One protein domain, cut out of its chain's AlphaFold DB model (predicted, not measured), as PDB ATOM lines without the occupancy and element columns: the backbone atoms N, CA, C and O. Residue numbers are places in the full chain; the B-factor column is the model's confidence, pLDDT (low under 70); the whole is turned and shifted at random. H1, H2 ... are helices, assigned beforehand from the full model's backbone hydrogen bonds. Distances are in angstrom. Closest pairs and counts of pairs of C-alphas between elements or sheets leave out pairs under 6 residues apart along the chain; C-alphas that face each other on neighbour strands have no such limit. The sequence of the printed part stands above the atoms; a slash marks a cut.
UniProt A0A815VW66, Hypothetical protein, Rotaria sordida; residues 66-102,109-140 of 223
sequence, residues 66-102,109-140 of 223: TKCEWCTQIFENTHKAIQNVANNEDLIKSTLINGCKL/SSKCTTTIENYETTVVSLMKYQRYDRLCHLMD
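Overview. This is residues 66 to 102 and 109 to 140 of the 223 residues of the protein "Hypothetical protein" of Rotaria sordida (UniProt A0A815VW66). A spread hairpin of H1 and H2 is covered on one side by the rest: H3 packs on H2, H4 crosses near the turn, and H5 packs on H1. Look for 69 residues, five named helices, H1 to H5, no named strand: all helix, compact, radius of gyration of the C-alphas 12.1 A, spans 33 by 25 by 18 A.

Arrangement. Start with H1, residues 66 to 84; its residues 81 to 82 alone only just touch H2, residues 89 to 100, with 3 pairs of C-alphas within 8 A, the closest Ile 82 and Ile 92, 5.8 A. H3, residues 109 to 117, touches H2 at a shallow tilt of 11 degrees, opposite ways, closest C-alphas Cys 100 and Ser 109, 5.1 A. H4, residues 121 to 129, touches H2, closest C-alphas Glu 89 and Ser 125, 6.0 A, about perpendicular at 77 degrees. H5, residues 132 to 138, touches H1, closest C-alphas Phe 75 and Tyr 132, 5.3 A. O i to N i+4 pairs are within hydrogen-bond range throughout H1, H2 and H3, 3 of 5 in H4, and 1 of 3 in H5, beside 3 of 4 O i to N i+3.

Along the chain. Find C-alpha 66 at (-25.222, 28.413, -14.370); H1 runs 27.0 A. H5 ends at C-alpha 138, (-34.505, 33.917, -27.077).

Size, cuts and confidence. Residues 103 to 108 are cut out, C-alphas 102 and 109 being 7.3 A apart; pLDDT is under 70 at residues 85 to 87 and 122 to 134.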
ATOM      1  N   THR A  66     -25.043  27.448 -15.456       75.25
ATOM      2  CA  THR A  66     -25.222  28.413 -14.370       75.25
ATOM      3  C   THR A  66     -25.890  29.691 -14.882       75.25
ATOM      4  O   THR A  66     -26.802  30.202 -14.241       75.25
ATOM      5  N   LYS A  67     -25.498  30.202 -16.064       78.00
ATOM      6  CA  LYS A  67     -26.157  31.378 -16.673       78.00
ATOM      7  C   LYS A  67     -27.619  31.102 -17.016       78.00
ATOM      8  O   LYS A  67     -28.473  31.956 -16.786       78.00
ATOM      9  N   CYS A  68     -27.888  29.922 -17.566       79.38
ATOM     10  CA  CYS A  68     -29.227  29.496 -17.929       79.38
ATOM     11  C   CYS A  68     -30.120  29.366 -16.692       79.38
ATOM     12  O   CYS A  68     -31.177  29.987 -16.648       79.38
ATOM     13  N   GLU A  69     -29.657  28.662 -15.656       82.06
ATOM     14  CA  GLU A  69     -30.371  28.529 -14.384       82.06
ATOM     15  C   GLU A  69     -30.716  29.901 -13.793       82.06
ATOM     16  O   GLU A  69     -31.865  30.157 -13.426       82.06
ATOM     17  N   TRP A  70     -29.740  30.810 -13.764       78.81
ATOM     18  CA  TRP A  70     -29.933  32.159 -13.241       78.81
ATOM     19  C   TRP A  70     -30.980  32.943 -14.034       78.81
ATOM     20  O   TRP A  70     -31.866  33.579 -13.462       78.81
ATOM     21  N   CYS A  71     -30.905  32.862 -15.362       81.25
ATOM     22  CA  CYS A  71     -31.869  33.498 -16.242       81.25
ATOM     23  C   CYS A  71     -33.283  32.951 -16.013       81.25
ATOM     24  O   CYS A  71     -34.221  33.728 -15.818       81.25
ATOM     25  N   THR A  72     -33.442  31.624 -15.995       82.62
ATOM     26  CA  THR A  72     -34.747  30.979 -15.820       82.62
ATOM     27  C   THR A  72     -35.373  31.370 -14.484       82.62
ATOM     28  O   THR A  72     -36.543  31.748 -14.453       82.62
ATOM     29  N   GLN A  73     -34.589  31.379 -13.401       80.75
ATOM     30  CA  GLN A  73     -35.074  31.771 -12.076       80.75
ATOM     31  C   GLN A  73     -35.551  33.227 -12.031       80.75
ATOM     32  O   GLN A  73     -36.609  33.504 -11.466       80.75
ATOM     33  N   ILE A  74     -34.817  34.162 -12.645       80.62
ATOM     34  CA  ILE A  74     -35.225  35.576 -12.682       80.62
ATOM     35  C   ILE A  74     -36.572  35.739 -13.374       80.62
ATOM     36  O   ILE A  74     -37.464  36.409 -12.847       80.62
ATOM     37  N   PHE A  75     -36.732  35.136 -14.548       79.31
ATOM     38  CA  PHE A  75     -37.953  35.291 -15.328       79.31
ATOM     39  C   PHE A  75     -39.146  34.566 -14.708       79.31
ATOM     40  O   PHE A  75     -40.254  35.100 -14.736       79.31
ATOM     41  N   GLU A  76     -38.933  33.409 -14.083       79.56
ATOM     42  CA  GLU A  76     -39.982  32.708 -13.344       79.56
ATOM     43  C   GLU A  76     -40.443  33.512 -12.119       79.56
ATOM     44  O   GLU A  76     -41.644  33.708 -11.915       79.56
ATOM     45  N   ASN A  77     -39.504  34.043 -11.336       77.12
ATOM     46  CA  ASN A  77     -39.819  34.862 -10.167       77.12
ATOM     47  C   ASN A  77     -40.517  36.167 -10.561       77.12
ATOM     48  O   ASN A  77     -41.485  36.571  -9.916       77.12
ATOM     49  N   THR A  78     -40.078  36.786 -11.659       75.25
ATOM     50  CA  THR A  78     -40.718  37.978 -12.232       75.25
ATOM     51  C   THR A  78     -42.149  37.668 -12.665       75.25
ATOM     52  O   THR A  78     -43.066  38.408 -12.319       75.25
ATOM     53  N   HIS A  79     -42.370  36.545 -13.353       77.25
ATOM     54  CA  HIS A  79     -43.705  36.126 -13.774       77.25
ATOM     55  C   HIS A  79     -44.639  35.910 -12.576       77.25
ATOM     56  O   HIS A  79     -45.738  36.463 -12.550       77.25
ATOM     57  N   LYS A  80     -44.181  35.184 -11.548       78.19
ATOM     58  CA  LYS A  80     -44.943  34.965 -10.308       78.19
ATOM     59  C   LYS A  80     -45.258  36.280  -9.594       78.19
ATOM     60  O   LYS A  80     -46.388  36.483  -9.161       78.19
ATOM     61  N   ALA A  81     -44.286  37.188  -9.498       76.06
ATOM     62  CA  ALA A  81     -44.488  38.498  -8.886       76.06
ATOM     63  C   ALA A  81     -45.557  39.315  -9.630       76.06
ATOM     64  O   ALA A  81     -46.455  39.853  -8.989       76.06
ATOM     65  N   ILE A  82     -45.514  39.340 -10.968       75.38
ATOM     66  CA  ILE A  82     -46.499  40.039 -11.809       75.38
ATOM     67  C   ILE A  82     -47.893  39.400 -11.704       75.38
ATOM     68  O   ILE A  82     -48.890  40.115 -11.646       75.38
ATOM     69  N   GLN A  83     -47.993  38.070 -11.636       74.12
ATOM     70  CA  GLN A  83     -49.284  37.393 -11.458       74.12
ATOM     71  C   GLN A  83     -49.912  37.666 -10.082       74.12
ATOM     72  O   GLN A  83     -51.132  37.787  -9.975       74.12
ATOM     73  N   ASN A  84     -49.095  37.805  -9.035       71.12
ATOM     74  CA  ASN A  84     -49.566  38.000  -7.662       71.12
ATOM     75  C   ASN A  84     -50.116  39.406  -7.381       71.12
ATOM     76  O   ASN A  84     -50.881  39.582  -6.435       71.12
ATOM     77  N   VAL A  85     -49.746  40.410  -8.178       67.19
ATOM     78  CA  VAL A  85     -50.123  41.814  -7.937       67.19
ATOM     79  C   VAL A  85     -51.496  42.218  -8.502       67.19
ATOM     80  O   VAL A  85     -51.878  43.385  -8.421       67.19
ATOM     81  N   ALA A  86     -52.289  41.250  -8.983       64.12
ATOM     82  CA  ALA A  86     -53.615  41.438  -9.590       64.12
ATOM     83  C   ALA A  86     -53.611  42.434 -10.776       64.12
ATOM     84  O   ALA A  86     -52.580  42.985 -11.136       64.12
ATOM     85  N   ASN A  87     -54.761  42.646 -11.431       68.50
ATOM     86  CA  ASN A  87     -54.927  43.480 -12.644       68.50
ATOM     87  C   ASN A  87     -54.631  44.993 -12.449       68.50
ATOM     88  O   ASN A  87     -55.214  45.827 -13.137       68.50
ATOM     89  N   ASN A  88     -53.782  45.365 -11.492       79.62
ATOM     90  CA  ASN A  88     -53.396  46.731 -11.196       79.62
ATOM     91  C   ASN A  88     -52.092  47.084 -11.930       79.62
ATOM     92  O   ASN A  88     -51.000  46.671 -11.536       79.62
ATOM     93  N   GLU A  89     -52.219  47.870 -12.996       79.81
ATOM     94  CA  GLU A  89     -51.101  48.312 -13.835       79.81
ATOM     95  C   GLU A  89     -50.041  49.095 -13.046       79.81
ATOM     96  O   GLU A  89     -48.846  48.884 -13.259       79.81
ATOM     97  N   ASP A  90     -50.450  49.925 -12.080       82.88
ATOM     98  CA  ASP A  90     -49.521  50.686 -11.237       82.88
ATOM     99  C   ASP A  90     -48.688  49.759 -10.347       82.88
ATOM    100  O   ASP A  90     -47.487  49.978 -10.150       82.88
ATOM    101  N   LEU A  91     -49.294  48.683  -9.835       82.25
ATOM    102  CA  LEU A  91     -48.590  47.714  -9.001       82.25
ATOM    103  C   LEU A  91     -47.638  46.837  -9.827       82.25
ATOM    104  O   LEU A  91     -46.534  46.541  -9.364       82.25
ATOM    105  N   ILE A  92     -47.999  46.494 -11.069       81.94
ATOM    106  CA  ILE A  92     -47.094  45.829 -12.022       81.94
ATOM    107  C   ILE A  92     -45.903  46.741 -12.336       81.94
ATOM    108  O   ILE A  92     -44.751  46.318 -12.218       81.94
ATOM    109  N   LYS A  93     -46.158  48.012 -12.666       86.00
ATOM    110  CA  LYS A  93     -45.115  49.000 -12.972       86.00
ATOM    111  C   LYS A  93     -44.169  49.206 -11.788       86.00
ATOM    112  O   LYS A  93     -42.953  49.153 -11.956       86.00
ATOM    113  N   SER A  94     -44.716  49.348 -10.582       86.25
ATOM    114  CA  SER A  94     -43.940  49.442  -9.339       86.25
ATOM    115  C   SER A  94     -43.099  48.186  -9.079       86.25
ATOM    116  O   SER A  94     -41.928  48.286  -8.713       86.25
ATOM    117  N   THR A  95     -43.651  46.995  -9.336       84.38
ATOM    118  CA  THR A  95     -42.933  45.717  -9.197       84.38
ATOM    119  C   THR A  95     -41.735  45.639 -10.144       84.38
ATOM    120  O   THR A  95     -40.635  45.293  -9.715       84.38
ATOM    121  N   LEU A  96     -41.917  46.030 -11.407       84.44
ATOM    122  CA  LEU A  96     -40.849  46.072 -12.409       84.44
ATOM    123  C   LEU A  96     -39.765  47.099 -12.053       84.44
ATOM    124  O   LEU A  96     -38.578  46.783 -12.121       84.44
ATOM    125  N   ILE A  97     -40.154  48.295 -11.599       88.75
ATOM    126  CA  ILE A  97     -39.221  49.327 -11.118       88.75
ATOM    127  C   ILE A  97     -38.408  48.810  -9.927       88.75
ATOM    128  O   ILE A  97     -37.195  49.007  -9.866       88.75
ATOM    129  N   ASN A  98     -39.047  48.124  -8.980       83.94
ATOM    130  CA  ASN A  98     -38.334  47.538  -7.851       83.94
ATOM    131  C   ASN A  98     -37.365  46.446  -8.307       83.94
ATOM    132  O   ASN A  98     -36.257  46.408  -7.792       83.94
ATOM    133  N   GLY A  99     -37.722  45.642  -9.315       82.31
ATOM    134  CA  GLY A  99     -36.798  44.713  -9.969       82.31
ATOM    135  C   GLY A  99     -35.587  45.414 -10.600       82.31
ATOM    136  O   GLY A  99     -34.455  44.989 -10.380       82.31
ATOM    137  N   CYS A 100     -35.792  46.533 -11.306       85.44
ATOM    138  CA  CYS A 100     -34.702  47.335 -11.877       85.44
ATOM    139  C   CYS A 100     -33.708  47.836 -10.816       85.44
ATOM    140  O   CYS A 100     -32.504  47.886 -11.070       85.44
ATOM    141  N   LYS A 101     -34.184  48.171  -9.611       86.94
ATOM    142  CA  LYS A 101     -33.338  48.610  -8.484       86.94
ATOM    143  C   LYS A 101     -32.450  47.502  -7.912       86.94
ATOM    144  O   LYS A 101     -31.540  47.803  -7.150       86.94
ATOM    145  N   LEU A 102     -32.706  46.240  -8.261       80.00
ATOM    146  CA  LEU A 102     -31.893  45.097  -7.831       80.00
ATOM    147  C   LEU A 102     -30.716  44.819  -8.776       80.00
ATOM    148  O   LEU A 102     -29.923  43.915  -8.515       80.00
ATOM    149  N   SER A 109     -29.403  49.806 -13.919       83.88
ATOM    150  CA  SER A 109     -30.530  50.031 -13.014       83.88
ATOM    151  C   SER A 109     -31.322  51.285 -13.399       83.88
ATOM    152  O   SER A 109     -32.547  51.232 -13.540       83.88
ATOM    153  N   SER A 110     -30.618  52.388 -13.666       86.06
ATOM    154  CA  SER A 110     -31.184  53.658 -14.123       86.06
ATOM    155  C   SER A 110     -31.877  53.501 -15.474       86.06
ATOM    156  O   SER A 110     -33.076  53.765 -15.599       86.06
ATOM    157  N   LYS A 111     -31.176  52.945 -16.472       87.56
ATOM    158  CA  LYS A 111     -31.744  52.718 -17.806       87.56
ATOM    159  C   LYS A 111     -32.953  51.786 -17.772       87.56
ATOM    160  O   LYS A 111     -33.925  52.040 -18.482       87.56
ATOM    161  N   CYS A 112     -32.921  50.740 -16.947       87.38
ATOM    162  CA  CYS A 112     -34.054  49.846 -16.719       87.38
ATOM    163  C   CYS A 112     -35.247  50.622 -16.149       87.38
ATOM    164  O   CYS A 112     -36.326  50.588 -16.735       87.38
ATOM    165  N   THR A 113     -35.037  51.384 -15.073       91.69
ATOM    166  CA  THR A 113     -36.094  52.150 -14.395       91.69
ATOM    167  C   THR A 113     -36.759  53.140 -15.346       91.69
ATOM    168  O   THR A 113     -37.970  53.075 -15.539       91.69
ATOM    169  N   THR A 114     -35.971  53.967 -16.039       91.69
ATOM    170  CA  THR A 114     -36.487  54.925 -17.028       91.69
ATOM    171  C   THR A 114     -37.216  54.229 -18.177       91.69
ATOM    172  O   THR A 114     -38.211  54.738 -18.687       91.69
ATOM    173  N   THR A 115     -36.762  53.047 -18.596       86.69
ATOM    174  CA  THR A 115     -37.447  52.277 -19.644       86.69
ATOM    175  C   THR A 115     -38.835  51.828 -19.182       86.69
ATOM    176  O   THR A 115     -39.807  52.028 -19.908       86.69
ATOM    177  N   ILE A 116     -38.954  51.286 -17.966       87.69
ATOM    178  CA  ILE A 116     -40.242  50.864 -17.396       87.69
ATOM    179  C   ILE A 116     -41.167  52.062 -17.143       87.69
ATOM    180  O   ILE A 116     -42.372  51.980 -17.383       87.69
ATOM    181  N   GLU A 117     -40.627  53.191 -16.683       89.44
ATOM    182  CA  GLU A 117     -41.390  54.423 -16.455       89.44
ATOM    183  C   GLU A 117     -42.050  54.954 -17.730       89.44
ATOM    184  O   GLU A 117     -43.175  55.454 -17.671       89.44
ATOM    185  N   ASN A 118     -41.394  54.773 -18.876       86.12
ATOM    186  CA  ASN A 118     -41.878  55.225 -20.176       86.12
ATOM    187  C   ASN A 118     -42.829  54.237 -20.870       86.12
ATOM    188  O   ASN A 118     -43.370  54.566 -21.925       86.12
ATOM    189  N   TYR A 119     -43.049  53.039 -20.321       83.06
ATOM    190  CA  TYR A 119     -44.017  52.112 -20.900       83.06
ATOM    191  C   TYR A 119     -45.458  52.576 -20.683       83.06
ATOM    192  O   TYR A 119     -45.863  52.947 -19.575       83.06
ATOM    193  N   GLU A 120     -46.232  52.517 -21.770       77.62
ATOM    194  CA  GLU A 120     -47.670  52.757 -21.769       77.62
ATOM    195  C   GLU A 120     -48.409  51.684 -20.963       77.62
ATOM    196  O   GLU A 120     -48.002  50.520 -20.900       77.62
ATOM    197  N   THR A 121     -49.547  52.071 -20.393       72.38
ATOM    198  CA  THR A 121     -50.428  51.211 -19.591       72.38
ATOM    199  C   THR A 121     -50.844  49.938 -20.328       72.38
ATOM    200  O   THR A 121     -50.832  48.853 -19.751       72.38
ATOM    201  N   THR A 122     -51.096  50.022 -21.638       63.31
ATOM    202  CA  THR A 122     -51.398  48.853 -22.480       63.31
ATOM    203  C   THR A 122     -50.222  47.877 -22.580       63.31
ATOM    204  O   THR A 122     -50.418  46.665 -22.556       63.31
ATOM    205  N   VAL A 123     -48.983  48.365 -22.647       69.19
ATOM    206  CA  VAL A 123     -47.793  47.498 -22.678       69.19
ATOM    207  C   VAL A 123     -47.610  46.807 -21.324       69.19
ATOM    208  O   VAL A 123     -47.376  45.599 -21.273       69.19
ATOM    209  N   VAL A 124     -47.793  47.550 -20.229       69.00
ATOM    210  CA  VAL A 124     -47.731  47.031 -18.852       69.00
ATOM    211  C   VAL A 124     -48.843  46.011 -18.582       69.00
ATOM    212  O   VAL A 124     -48.605  45.000 -17.923       69.00
ATOM    213  N   SER A 125     -50.046  46.203 -19.126       64.94
ATOM    214  CA  SER A 125     -51.125  45.226 -18.971       64.94
ATOM    215  C   SER A 125     -50.911  43.978 -19.820       64.94
ATOM    216  O   SER A 125     -51.246  42.892 -19.364       64.94
ATOM    217  N   LEU A 126     -50.294  44.065 -21.002       65.38
ATOM    218  CA  LEU A 126     -49.966  42.881 -21.810       65.38
ATOM    219  C   LEU A 126     -48.881  42.002 -21.170       65.38
ATOM    220  O   LEU A 126     -48.872  40.787 -21.376       65.38
ATOM    221  N   MET A 127     -48.010  42.586 -20.346       67.81
ATOM    222  CA  MET A 127     -46.963  41.870 -19.612       67.81
ATOM    223  C   MET A 127     -47.501  40.783 -18.669       67.81
ATOM    224  O   MET A 127     -46.765  39.848 -18.354       67.81
ATOM    225  N   LYS A 128     -48.778  40.821 -18.267       65.88
ATOM    226  CA  LYS A 128     -49.385  39.772 -17.428       65.88
ATOM    227  C   LYS A 128     -49.523  38.417 -18.139       65.88
ATOM    228  O   LYS A 128     -49.487  37.374 -17.493       65.88
ATOM    229  N   TYR A 129     -49.672  38.439 -19.461       64.62
ATOM    230  CA  TYR A 129     -49.927  37.248 -20.276       64.62
ATOM    231  C   TYR A 129     -48.668  36.723 -20.969       64.62
ATOM    232  O   TYR A 129     -48.716  35.718 -21.677       64.62
ATOM    233  N   GLN A 130     -47.534  37.402 -20.784       65.00
ATOM    234  CA  GLN A 130     -46.284  37.003 -21.409       65.00
ATOM    235  C   GLN A 130     -45.664  35.797 -20.702       65.00
ATOM    236  O   GLN A 130     -45.607  35.706 -19.474       65.00
ATOM    237  N   ARG A 131     -45.159  34.878 -21.523       61.72
ATOM    238  CA  ARG A 131     -44.388  33.707 -21.112       61.72
ATOM    239  C   ARG A 131     -42.913  34.077 -20.999       61.72
ATOM    240  O   ARG A 131     -42.153  33.978 -21.963       61.72
ATOM    241  N   TYR A 132     -42.535  34.553 -19.816       68.31
ATOM    242  CA  TYR A 132     -41.163  34.975 -19.519       68.31
ATOM    243  C   TYR A 132     -40.167  33.804 -19.509       68.31
ATOM    244  O   TYR A 132     -38.978  34.010 -19.731       68.31
ATOM    245  N   ASP A 133     -40.650  32.571 -19.341       61.41
ATOM    246  CA  ASP A 133     -39.858  31.336 -19.309       61.41
ATOM    247  C   ASP A 133     -39.048  31.087 -20.594       61.41
ATOM    248  O   ASP A 133     -37.983  30.477 -20.550       61.41
ATOM    249  N   ARG A 134     -39.508  31.604 -21.742       68.25
ATOM    250  CA  ARG A 134     -38.812  31.436 -23.032       68.25
ATOM    251  C   ARG A 134     -37.787  32.522 -23.347       68.25
ATOM    252  O   ARG A 134     -37.041  32.384 -24.316       68.25
ATOM    253  N   LEU A 135     -37.721  33.590 -22.552       74.75
ATOM    254  CA  LEU A 135     -36.835  34.720 -22.839       74.75
ATOM    255  C   LEU A 135     -35.353  34.344 -22.730       74.75
ATOM    256  O   LEU A 135     -34.538  34.895 -23.459       74.75
ATOM    257  N   CYS A 136     -34.997  33.356 -21.907       77.19
ATOM    258  CA  CYS A 136     -33.611  32.905 -21.766       77.19
ATOM    259  C   CYS A 136     -33.044  32.211 -23.002       77.19
ATOM    260  O   CYS A 136     -31.868  32.388 -23.309       77.19
ATOM    261  N   HIS A 137     -33.875  31.448 -23.713       78.50
ATOM    262  CA  HIS A 137     -33.508  30.848 -24.997       78.50
ATOM    263  C   HIS A 137     -33.479  31.908 -26.099       78.50
ATOM    264  O   HIS A 137     -32.535  31.977 -26.872       78.50
ATOM    265  N   LEU A 138     -34.466  32.815 -26.110       71.19
ATOM    266  CA  LEU A 138     -34.505  33.917 -27.077       71.19
ATOM    267  C   LEU A 138     -33.281  34.843 -26.973       71.19
ATOM    268  O   LEU A 138     -32.833  35.385 -27.979       71.19
ATOM    269  N   MET A 139     -32.751  35.032 -25.763       71.19
ATOM    270  CA  MET A 139     -31.547  35.826 -25.505       71.19
ATOM    271  C   MET A 139     -30.242  35.021 -25.613       71.19
ATOM    272  O   MET A 139     -29.192  35.558 -25.265       71.19
ATOM    273  N   ASP A 140     -30.296  33.762 -26.066       73.31
ATOM    274  CA  ASP A 140     -29.133  32.872 -26.230       73.31
ATOM    275  C   ASP A 140     -28.324  32.668 -24.926       73.31
ATOM    276  O   ASP A 140     -27.114  32.446 -24.918       73.31
TER     277      ASP A 140